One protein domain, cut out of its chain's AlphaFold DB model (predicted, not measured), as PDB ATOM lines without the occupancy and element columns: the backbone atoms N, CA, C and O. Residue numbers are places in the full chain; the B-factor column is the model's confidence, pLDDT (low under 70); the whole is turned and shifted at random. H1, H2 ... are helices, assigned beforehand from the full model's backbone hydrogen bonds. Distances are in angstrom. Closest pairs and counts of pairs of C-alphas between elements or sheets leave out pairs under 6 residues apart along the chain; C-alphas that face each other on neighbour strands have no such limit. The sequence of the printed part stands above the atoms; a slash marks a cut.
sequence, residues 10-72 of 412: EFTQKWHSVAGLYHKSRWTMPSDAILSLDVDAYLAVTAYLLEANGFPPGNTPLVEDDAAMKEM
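What this domain is: This is residues 10 to 72 of the 412 residues of the protein "Cytochrome c domain-containing protein" of Planctomycetes bacterium (UniProt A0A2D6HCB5). Two helices, H1 and H2, cross near their middles as an X, and a short third helix, H3, packs on the beginning of H1. A long loop, residues 53 to 65, leads from H2 round to H3. The 63 printed residues hold H1, H2 and H3 in that order and no named strand; the class is all helix, with 31 residues in named elements, under half. The whole is compact, with a radius of gyration of the C-alphas of 11.3 A and spans of 30 by 27 by 20 A.

How they stand to each other: Start at H1, residues 18 to 28. It touches H2, residues 39 to 52, which meets it with residues 42 to 46 alone; the closest C-alphas, Tyr 22 and Thr 46, are 5.6 A apart. They run opposite ways at a steep tilt of 59 degrees. H1 also touches H3, residues 66 to 71, closest at the C-alphas of Ala 19 and Met 69, 4.7 A apart, opposite ways at a steep tilt of 49 degrees. H2 and H3 are apart. In H1 and H2 every O i to N i+4 pair is within hydrogen-bond range; in H3 1 of 2 is, and 3 of 3 O i to N i+3 pairs are.

Where its parts are: Find C-alpha 18 at (216.021, 234.941, 98.525); H1 runs 15.5 A from there. H2 begins at C-alpha 39 and runs 19.9 A. H3 ends at C-alpha 71, (208.208, 233.467, 97.359), 8.9 A from C-alpha 66.

The domain as a whole: The C-alphas farthest apart, Asp 32 and Asn 59, are 33.5 A apart. The H2 to H3 link is long. The printed part has no cut, and no printed residue is under 70 in pLDDT.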
ATOM      1  N   GLU A  10     222.053 248.125  92.145       76.62
ATOM      2  CA  GLU A  10     222.710 247.265  91.151       76.62
ATOM      3  C   GLU A  10     222.916 245.830  91.647       76.62
ATOM      4  O   GLU A  10     222.857 244.891  90.853       76.62
ATOM      5  N   PHE A  11     223.146 245.640  92.949       83.38
ATOM      6  CA  PHE A  11     223.247 244.312  93.540       83.38
ATOM      7  C   PHE A  11     221.871 243.655  93.638       83.38
ATOM      8  O   PHE A  11     221.690 242.548  93.132       83.38
ATOM      9  N   THR A  12     220.888 244.341  94.230       79.25
ATOM     10  CA  THR A  12     219.546 243.774  94.446       79.25
ATOM     11  C   THR A  12     218.856 243.402  93.141       79.25
ATOM     12  O   THR A  12     218.155 242.400  93.093       79.25
ATOM     13  N   GLN A  13     219.088 244.156  92.060       75.69
ATOM     14  CA  GLN A  13     218.494 243.864  90.753       75.69
ATOM     15  C   GLN A  13     218.964 242.537  90.143       75.69
ATOM     16  O   GLN A  13     218.263 242.002  89.294       75.69
ATOM     17  N   LYS A  14     220.095 241.969  90.582       73.81
ATOM     18  CA  LYS A  14     220.594 240.666  90.098       73.81
ATOM     19  C   LYS A  14     219.793 239.476  90.636       73.81
ATOM     20  O   LYS A  14     219.928 238.375  90.105       73.81
ATOM     21  N   TRP A  15     218.977 239.683  91.669       78.94
ATOM     22  CA  TRP A  15     218.298 238.620  92.407       78.94
ATOM     23  C   TRP A  15     216.788 238.853  92.415       78.94
ATOM     24  O   TRP A  15     216.322 239.906  92.833       78.94
ATOM     25  N   HIS A  16     216.009 237.857  91.987       72.12
ATOM     26  CA  HIS A  16     214.549 237.929  92.101       72.12
ATOM     27  C   HIS A  16     214.100 237.626  93.522       72.12
ATOM     28  O   HIS A  16     213.218 238.287  94.053       72.12
ATOM     29  N   SER A  17     214.645 236.562  94.107       83.00
ATOM     30  CA  SER A  17     214.182 235.993  95.364       83.00
ATOM     31  C   SER A  17     215.353 235.633  96.263       83.00
ATOM     32  O   SER A  17     216.497 235.502  95.807       83.00
ATOM     33  N   VAL A  18     215.051 235.433  97.543       89.50
ATOM     34  CA  VAL A  18     216.021 234.941  98.525       89.50
ATOM     35  C   VAL A  18     216.619 233.606  98.081       89.50
ATOM     36  O   VAL A  18     217.826 233.432  98.211       89.50
ATOM     37  N   ALA A  19     215.831 232.715  97.463       85.25
ATOM     38  CA  ALA A  19     216.329 231.435  96.946       85.25
ATOM     39  C   ALA A  19     217.451 231.629  95.915       85.25
ATOM     40  O   ALA A  19     218.494 230.981  95.995       85.25
ATOM     41  N   GLY A  20     217.281 232.562  94.972       77.44
ATOM     42  CA  GLY A  20     218.292 232.844  93.950       77.44
ATOM     43  C   GLY A  20     219.613 233.341  94.545       77.44
ATOM     44  O   GLY A  20     220.682 232.875  94.141       77.44
ATOM     45  N   LEU A  21     219.537 234.245  95.527       87.00
ATOM     46  CA  LEU A  21     220.708 234.765  96.237       87.00
ATOM     47  C   LEU A  21     221.383 233.683  97.095       87.00
ATOM     48  O   LEU A  21     222.608 233.533  97.041       87.00
ATOM     49  N   TYR A  22     220.591 232.922  97.854       89.00
ATOM     50  CA  TYR A  22     221.056 231.836  98.713       89.00
ATOM     51  C   TYR A  22     221.800 230.777  97.905       89.00
ATOM     52  O   TYR A  22     222.970 230.497  98.181       89.00
ATOM     53  N   HIS A  23     221.156 230.246  96.859       83.00
ATOM     54  CA  HIS A  23     221.762 229.233  96.008       83.00
ATOM     55  C   HIS A  23     223.039 229.782  95.401       83.00
ATOM     56  O   HIS A  23     224.087 229.182  95.620       83.00
ATOM     57  N   LYS A  24     223.013 230.957  94.747       78.94
ATOM     58  CA  LYS A  24     224.234 231.541  94.165       78.94
ATOM     59  C   LYS A  24     225.384 231.597  95.154       78.94
ATOM     60  O   LYS A  24     226.487 231.154  94.823       78.94
ATOM     61  N   SER A  25     225.124 232.131  96.337       84.62
ATOM     62  CA  SER A  25     226.134 232.255  97.380       84.62
ATOM     63  C   SER A  25     226.707 230.882  97.730       84.62
ATOM     64  O   SER A  25     227.922 230.715  97.737       84.62
ATOM     65  N   ARG A  26     225.850 229.872  97.891       84.31
ATOM     66  CA  ARG A  26     226.239 228.506  98.249       84.31
ATOM     67  C   ARG A  26     227.136 227.793  97.234       84.31
ATOM     68  O   ARG A  26     228.047 227.076  97.640       84.31
ATOM     69  N   TRP A  27     226.896 227.953  95.931       73.88
ATOM     70  CA  TRP A  27     227.661 227.225  94.899       73.88
ATOM     71  C   TRP A  27     228.804 228.020  94.273       73.88
ATOM     72  O   TRP A  27     229.567 227.464  93.486       73.88
ATOM     73  N   THR A  28     228.943 229.309  94.592       70.44
ATOM     74  CA  THR A  28     230.036 230.132  94.045       70.44
ATOM     75  C   THR A  28     230.966 230.714  95.094       70.44
ATOM     76  O   THR A  28     232.037 231.196  94.731       70.44
ATOM     77  N   MET A  29     230.595 230.649  96.375       79.38
ATOM     78  CA  MET A  29     231.362 231.236  97.468       79.38
ATOM     79  C   MET A  29     231.563 230.227  98.609       79.38
ATOM     80  O   MET A  29     230.672 229.424  98.858       79.38
ATOM     81  N   PRO A  30     232.687 230.297  99.342       84.94
ATOM     82  CA  PRO A  30     233.919 230.992  98.967       84.94
ATOM     83  C   PRO A  30     234.485 230.450  97.648       84.94
ATOM     84  O   PRO A  30     234.423 229.252  97.388       84.94
ATOM     85  N   SER A  31     235.019 231.322  96.791       73.94
ATOM     86  CA  SER A  31     235.454 230.939  95.438       73.94
ATOM     87  C   SER A  31     236.599 229.920  95.422       73.94
ATOM     88  O   SER A  31     236.788 229.208  94.442       73.94
ATOM     89  N   ASP A  32     237.379 229.867  96.499       75.88
ATOM     90  CA  ASP A  32     238.500 228.957  96.733       75.88
ATOM     91  C   ASP A  32     238.114 227.711  97.552       75.88
ATOM     92  O   ASP A  32     238.925 226.798  97.702       75.88
ATOM     93  N   ALA A  33     236.880 227.656  98.062       78.56
ATOM     94  CA  ALA A  33     236.390 226.586  98.922       78.56
ATOM     95  C   ALA A  33     234.857 226.453  98.835       78.56
ATOM     96  O   ALA A  33     234.146 226.569  99.832       78.56
ATOM     97  N   ILE A  34     234.329 226.231  97.630       79.62
ATOM     98  CA  ILE A  34     232.885 226.091  97.383       79.62
ATOM     99  C   ILE A  34     232.302 224.981  98.278       79.62
ATOM    100  O   ILE A  34     232.918 223.927  98.434       79.62
ATOM    101  N   LEU A  35     231.121 225.217  98.871       77.69
ATOM    102  CA  LEU A  35     230.454 224.308  99.825       77.69
ATOM    103  C   LEU A  35     231.243 224.022 101.123       77.69
ATOM    104  O   LEU A  35     230.888 223.099 101.853       77.69
ATOM    105  N   SER A  36     232.275 224.811 101.445       86.75
ATOM    106  CA  SER A  36     233.031 224.648 102.701       86.75
ATOM    107  C   SER A  36     232.299 225.154 103.944       86.75
ATOM    108  O   SER A  36     232.601 224.700 105.046       86.75
ATOM    109  N   LEU A  37     231.357 226.087 103.780       89.94
ATOM    110  CA  LEU A  37     230.497 226.554 104.864       89.94
ATOM    111  C   LEU A  37     229.337 225.576 105.081       89.94
ATOM    112  O   LEU A  37     228.852 224.951 104.135       89.94
ATOM    113  N   ASP A  38     228.876 225.457 106.325       92.12
ATOM    114  CA  ASP A  38     227.633 224.748 106.611       92.12
ATOM    115  C   ASP A  38     226.404 225.535 106.109       92.12
ATOM    116  O   ASP A  38     226.482 226.694 105.686       92.12
ATOM    117  N   VAL A  39     225.251 224.863 106.097       90.19
ATOM    118  CA  VAL A  39     223.990 225.442 105.612       90.19
ATOM    119  C   VAL A  39     223.613 226.695 106.405       90.19
ATOM    120  O   VAL A  39     223.236 227.698 105.797       90.19
ATOM    121  N   ASP A  40     223.772 226.668 107.729       93.00
ATOM    122  CA  ASP A  40     223.422 227.781 108.616       93.00
ATOM    123  C   ASP A  40     224.279 229.020 108.332       93.00
ATOM    124  O   ASP A  40     223.767 230.140 108.306       93.00
ATOM    125  N   ALA A  41     225.565 228.840 108.034       93.94
ATOM    126  CA  ALA A  41     226.460 229.916 107.637       93.94
ATOM    127  C   ALA A  41     226.046 230.541 106.295       93.94
ATOM    128  O   ALA A  41     226.040 231.767 106.174       93.94
ATOM    129  N   TYR A  42     225.634 229.748 105.299       93.00
ATOM    130  CA  TYR A  42     225.103 230.304 104.045       93.00
ATOM    131  C   TYR A  42     223.786 231.060 104.244       93.00
ATOM    132  O   TYR A  42     223.584 232.119 103.641       93.00
ATOM    133  N   LEU A  43     222.897 230.551 105.099       95.12
ATOM    134  CA  LEU A  43     221.649 231.228 105.456       95.12
ATOM    135  C   LEU A  43     221.933 232.547 106.186       95.12
ATOM    136  O   LEU A  43     221.331 233.568 105.858       95.12
ATOM    137  N   ALA A  44     222.903 232.563 107.103       94.62
ATOM    138  CA  ALA A  44     223.332 233.763 107.817       94.62
ATOM    139  C   ALA A  44     223.955 234.811 106.881       94.62
ATOM    140  O   ALA A  44     223.610 235.989 106.967       94.62
ATOM    141  N   VAL A  45     224.818 234.397 105.945       94.00
ATOM    142  CA  VAL A  45     225.373 235.291 104.912       94.00
ATOM    143  C   VAL A  45     224.259 235.861 104.038       94.00
ATOM    144  O   VAL A  45     224.245 237.059 103.765       94.00
ATOM    145  N   THR A  46     223.292 235.033 103.639       94.50
ATOM    146  CA  THR A  46     222.136 235.483 102.852       94.50
ATOM    147  C   THR A  46     221.329 236.521 103.626       94.50
ATOM    148  O   THR A  46     221.074 237.601 103.102       94.50
ATOM    149  N   ALA A  47     220.990 236.249 104.888       94.88
ATOM    150  CA  ALA A  47     220.272 237.185 105.748       94.88
ATOM    151  C   ALA A  47     221.033 238.510 105.936       94.88
ATOM    152  O   ALA A  47     220.432 239.576 105.821       94.88
ATOM    153  N   TYR A  48     222.353 238.455 106.133       94.31
ATOM    154  CA  TYR A  48     223.199 239.646 106.223       94.31
ATOM    155  C   TYR A  48     223.170 240.477 104.933       94.31
ATOM    156  O   TYR A  48     223.054 241.698 104.982       94.31
ATOM    157  N   LEU A  49     223.237 239.832 103.764       93.44
ATOM    158  CA  LEU A  49     223.147 240.524 102.475       93.44
ATOM    159  C   LEU A  49     221.773 241.171 102.271       93.44
ATOM    160  O   LEU A  49     221.700 242.269 101.726       93.44
ATOM    161  N   LEU A  50     220.693 240.533 102.723       93.31
ATOM    162  CA  LEU A  50     219.354 241.124 102.702       93.31
ATOM    163  C   LEU A  50     219.289 242.373 103.593       93.31
ATOM    164  O   LEU A  50     218.877 243.439 103.133       93.31
ATOM    165  N   GLU A  51     219.767 242.276 104.832       93.06
ATOM    166  CA  GLU A  51     219.805 243.401 105.771       93.06
ATOM    167  C   GLU A  51     220.652 244.566 105.233       93.06
ATOM    168  O   GLU A  51     220.198 245.712 105.207       93.06
ATOM    169  N   ALA A  52     221.845 244.276 104.701       92.94
ATOM    170  CA  ALA A  52     222.739 245.265 104.094       92.94
ATOM    171  C   ALA A  52     222.124 245.981 102.877       92.94
ATOM    172  O   ALA A  52     222.572 247.063 102.496       92.94
ATOM    173  N   ASN A  53     221.092 245.389 102.271       91.88
ATOM    174  CA  ASN A  53     220.342 245.945 101.150       91.88
ATOM    175  C   ASN A  53     218.985 246.544 101.554       91.88
ATOM    176  O   ASN A  53     218.186 246.897 100.687       91.88
ATOM    177  N   GLY A  54     218.736 246.712 102.856       89.44
ATOM    178  CA  GLY A  54     217.556 247.399 103.378       89.44
ATOM    179  C   GLY A  54     216.294 246.539 103.459       89.44
ATOM    180  O   GLY A  54     215.212 247.089 103.665       89.44
ATOM    181  N   PHE A  55     216.405 245.214 103.319       90.62
ATOM    182  CA  PHE A  55     215.291 244.307 103.591       90.62
ATOM    183  C   PHE A  55     215.147 244.106 105.111       90.62
ATOM    184  O   PHE A  55     216.139 243.812 105.781       90.62
ATOM    185  N   PRO A  56     213.941 244.278 105.685       88.12
ATOM    186  CA  PRO A  56     213.749 244.187 107.128       88.12
ATOM    187  C   PRO A  56     213.881 242.736 107.626       88.12
ATOM    188  O   PRO A  56     213.431 241.814 106.942       88.12
ATOM    189  N   PRO A  57     214.433 242.512 108.832       90.06
ATOM    190  CA  PRO A  57     214.496 241.180 109.424       90.06
ATOM    191  C   PRO A  57     213.100 240.664 109.807       90.06
ATOM    192  O   PRO A  57     212.234 241.421 110.251       90.06
ATOM    193  N   GLY A  58     212.894 239.353 109.656       86.75
ATOM    194  CA  GLY A  58     211.699 238.649 110.129       86.75
ATOM    195  C   GLY A  58     211.803 238.185 111.588       86.75
ATOM    196  O   GLY A  58     212.837 238.326 112.236       86.75
ATOM    197  N   ASN A  59     210.726 237.579 112.102       89.44
ATOM    198  CA  ASN A  59     210.667 237.052 113.479       89.44
ATOM    199  C   ASN A  59     211.214 235.622 113.626       89.44
ATOM    200  O   ASN A  59     211.290 235.101 114.737       89.44
ATOM    201  N   THR A  60     211.551 234.969 112.517       89.31
ATOM    202  CA  THR A  60     212.097 233.611 112.481       89.31
ATOM    203  C   THR A  60     213.400 233.613 111.692       89.31
ATOM    204  O   THR A  60     213.484 234.337 110.697       89.31
ATOM    205  N   PRO A  61     214.401 232.806 112.091       91.00
ATOM    206  CA  PRO A  61     215.594 232.601 111.280       91.00
ATOM    207  C   PRO A  61     215.231 232.163 109.859       91.00
ATOM    208  O   PRO A  61     214.253 231.438 109.662       91.00
ATOM    209  N   LEU A  62     216.028 232.595 108.881       92.94
ATOM    210  CA  LEU A  62     215.942 232.052 107.532       92.94
ATOM    211  C   LEU A  62     216.324 230.568 107.594       92.94
ATOM    212  O   LEU A  62     217.359 230.227 108.160       92.94
ATOM    213  N   VAL A  63     215.482 229.703 107.036       93.12
ATOM    214  CA  VAL A  63     215.696 228.250 106.978       93.12
ATOM    215  C   VAL A  63     215.832 227.811 105.527       93.12
ATOM    216  O   VAL A  63     215.366 228.506 104.626       93.12
ATOM    217  N   GLU A  64     216.450 226.652 105.298       90.12
ATOM    218  CA  GLU A  64     216.586 226.052 103.966       90.12
ATOM    219  C   GLU A  64     215.246 225.463 103.477       90.12
ATOM    220  O   GLU A  64     215.078 224.257 103.317       90.12
ATOM    221  N   ASP A  65     214.266 226.339 103.263       89.44
ATOM    222  CA  ASP A  65     212.986 226.036 102.630       89.44
ATOM    223  C   ASP A  65     212.957 226.704 101.256       89.44
ATOM    224  O   ASP A  65     212.686 227.897 101.116       89.44
ATOM    225  N   ASP A  66     213.290 225.925 100.230       81.19
ATOM    226  CA  ASP A  66     213.386 226.407  98.856       81.19
ATOM    227  C   ASP A  66     212.060 226.984  98.339       81.19
ATOM    228  O   ASP A  66     212.049 228.022  97.678       81.19
ATOM    229  N   ALA A  67     210.931 226.362  98.696       82.50
ATOM    230  CA  ALA A  67     209.613 226.832  98.291       82.50
ATOM    231  C   ALA A  67     209.301 228.190  98.931       82.50
ATOM    232  O   ALA A  67     208.914 229.123  98.230       82.50
ATOM    233  N   ALA A  68     209.542 228.340 100.234       87.50
ATOM    234  CA  ALA A  68     209.340 229.615 100.917       87.50
ATOM    235  C   ALA A  68     210.303 230.699 100.407       87.50
ATOM    236  O   ALA A  68     209.893 231.832 100.159       87.50
ATOM    237  N   MET A  69     211.580 230.365 100.208       88.56
ATOM    238  CA  MET A  69     212.594 231.310  99.738       88.56
ATOM    239  C   MET A  69     212.346 231.795  98.301       88.56
ATOM    240  O   MET A  69     212.778 232.900  97.959       88.56
ATOM    241  N   LYS A  70     211.662 231.014  97.455       82.81
ATOM    242  CA  LYS A  70     211.225 231.439  96.112       82.81
ATOM    243  C   LYS A  70     210.176 232.546  96.162       82.81
ATOM    244  O   LYS A  70     210.252 233.471  95.356       82.81
ATOM    245  N   GLU A  71     209.271 232.479  97.134       84.12
ATOM    246  CA  GLU A  71     208.208 233.467  97.359       84.12
ATOM    247  C   GLU A  71     208.712 234.748  98.050       84.12
ATOM    248  O   GLU A  71     208.053 235.788  98.021       84.12
ATOM    249  N   MET A  72     209.904 234.721  98.655       87.75
ATOM    250  CA  MET A  72     210.543 235.904  99.240       87.75
ATOM    251  C   MET A  72     211.174 236.778  98.146       87.75
ATOM    252  O   MET A  72     212.377 236.715  97.890       87.75
TER     253      MET A  72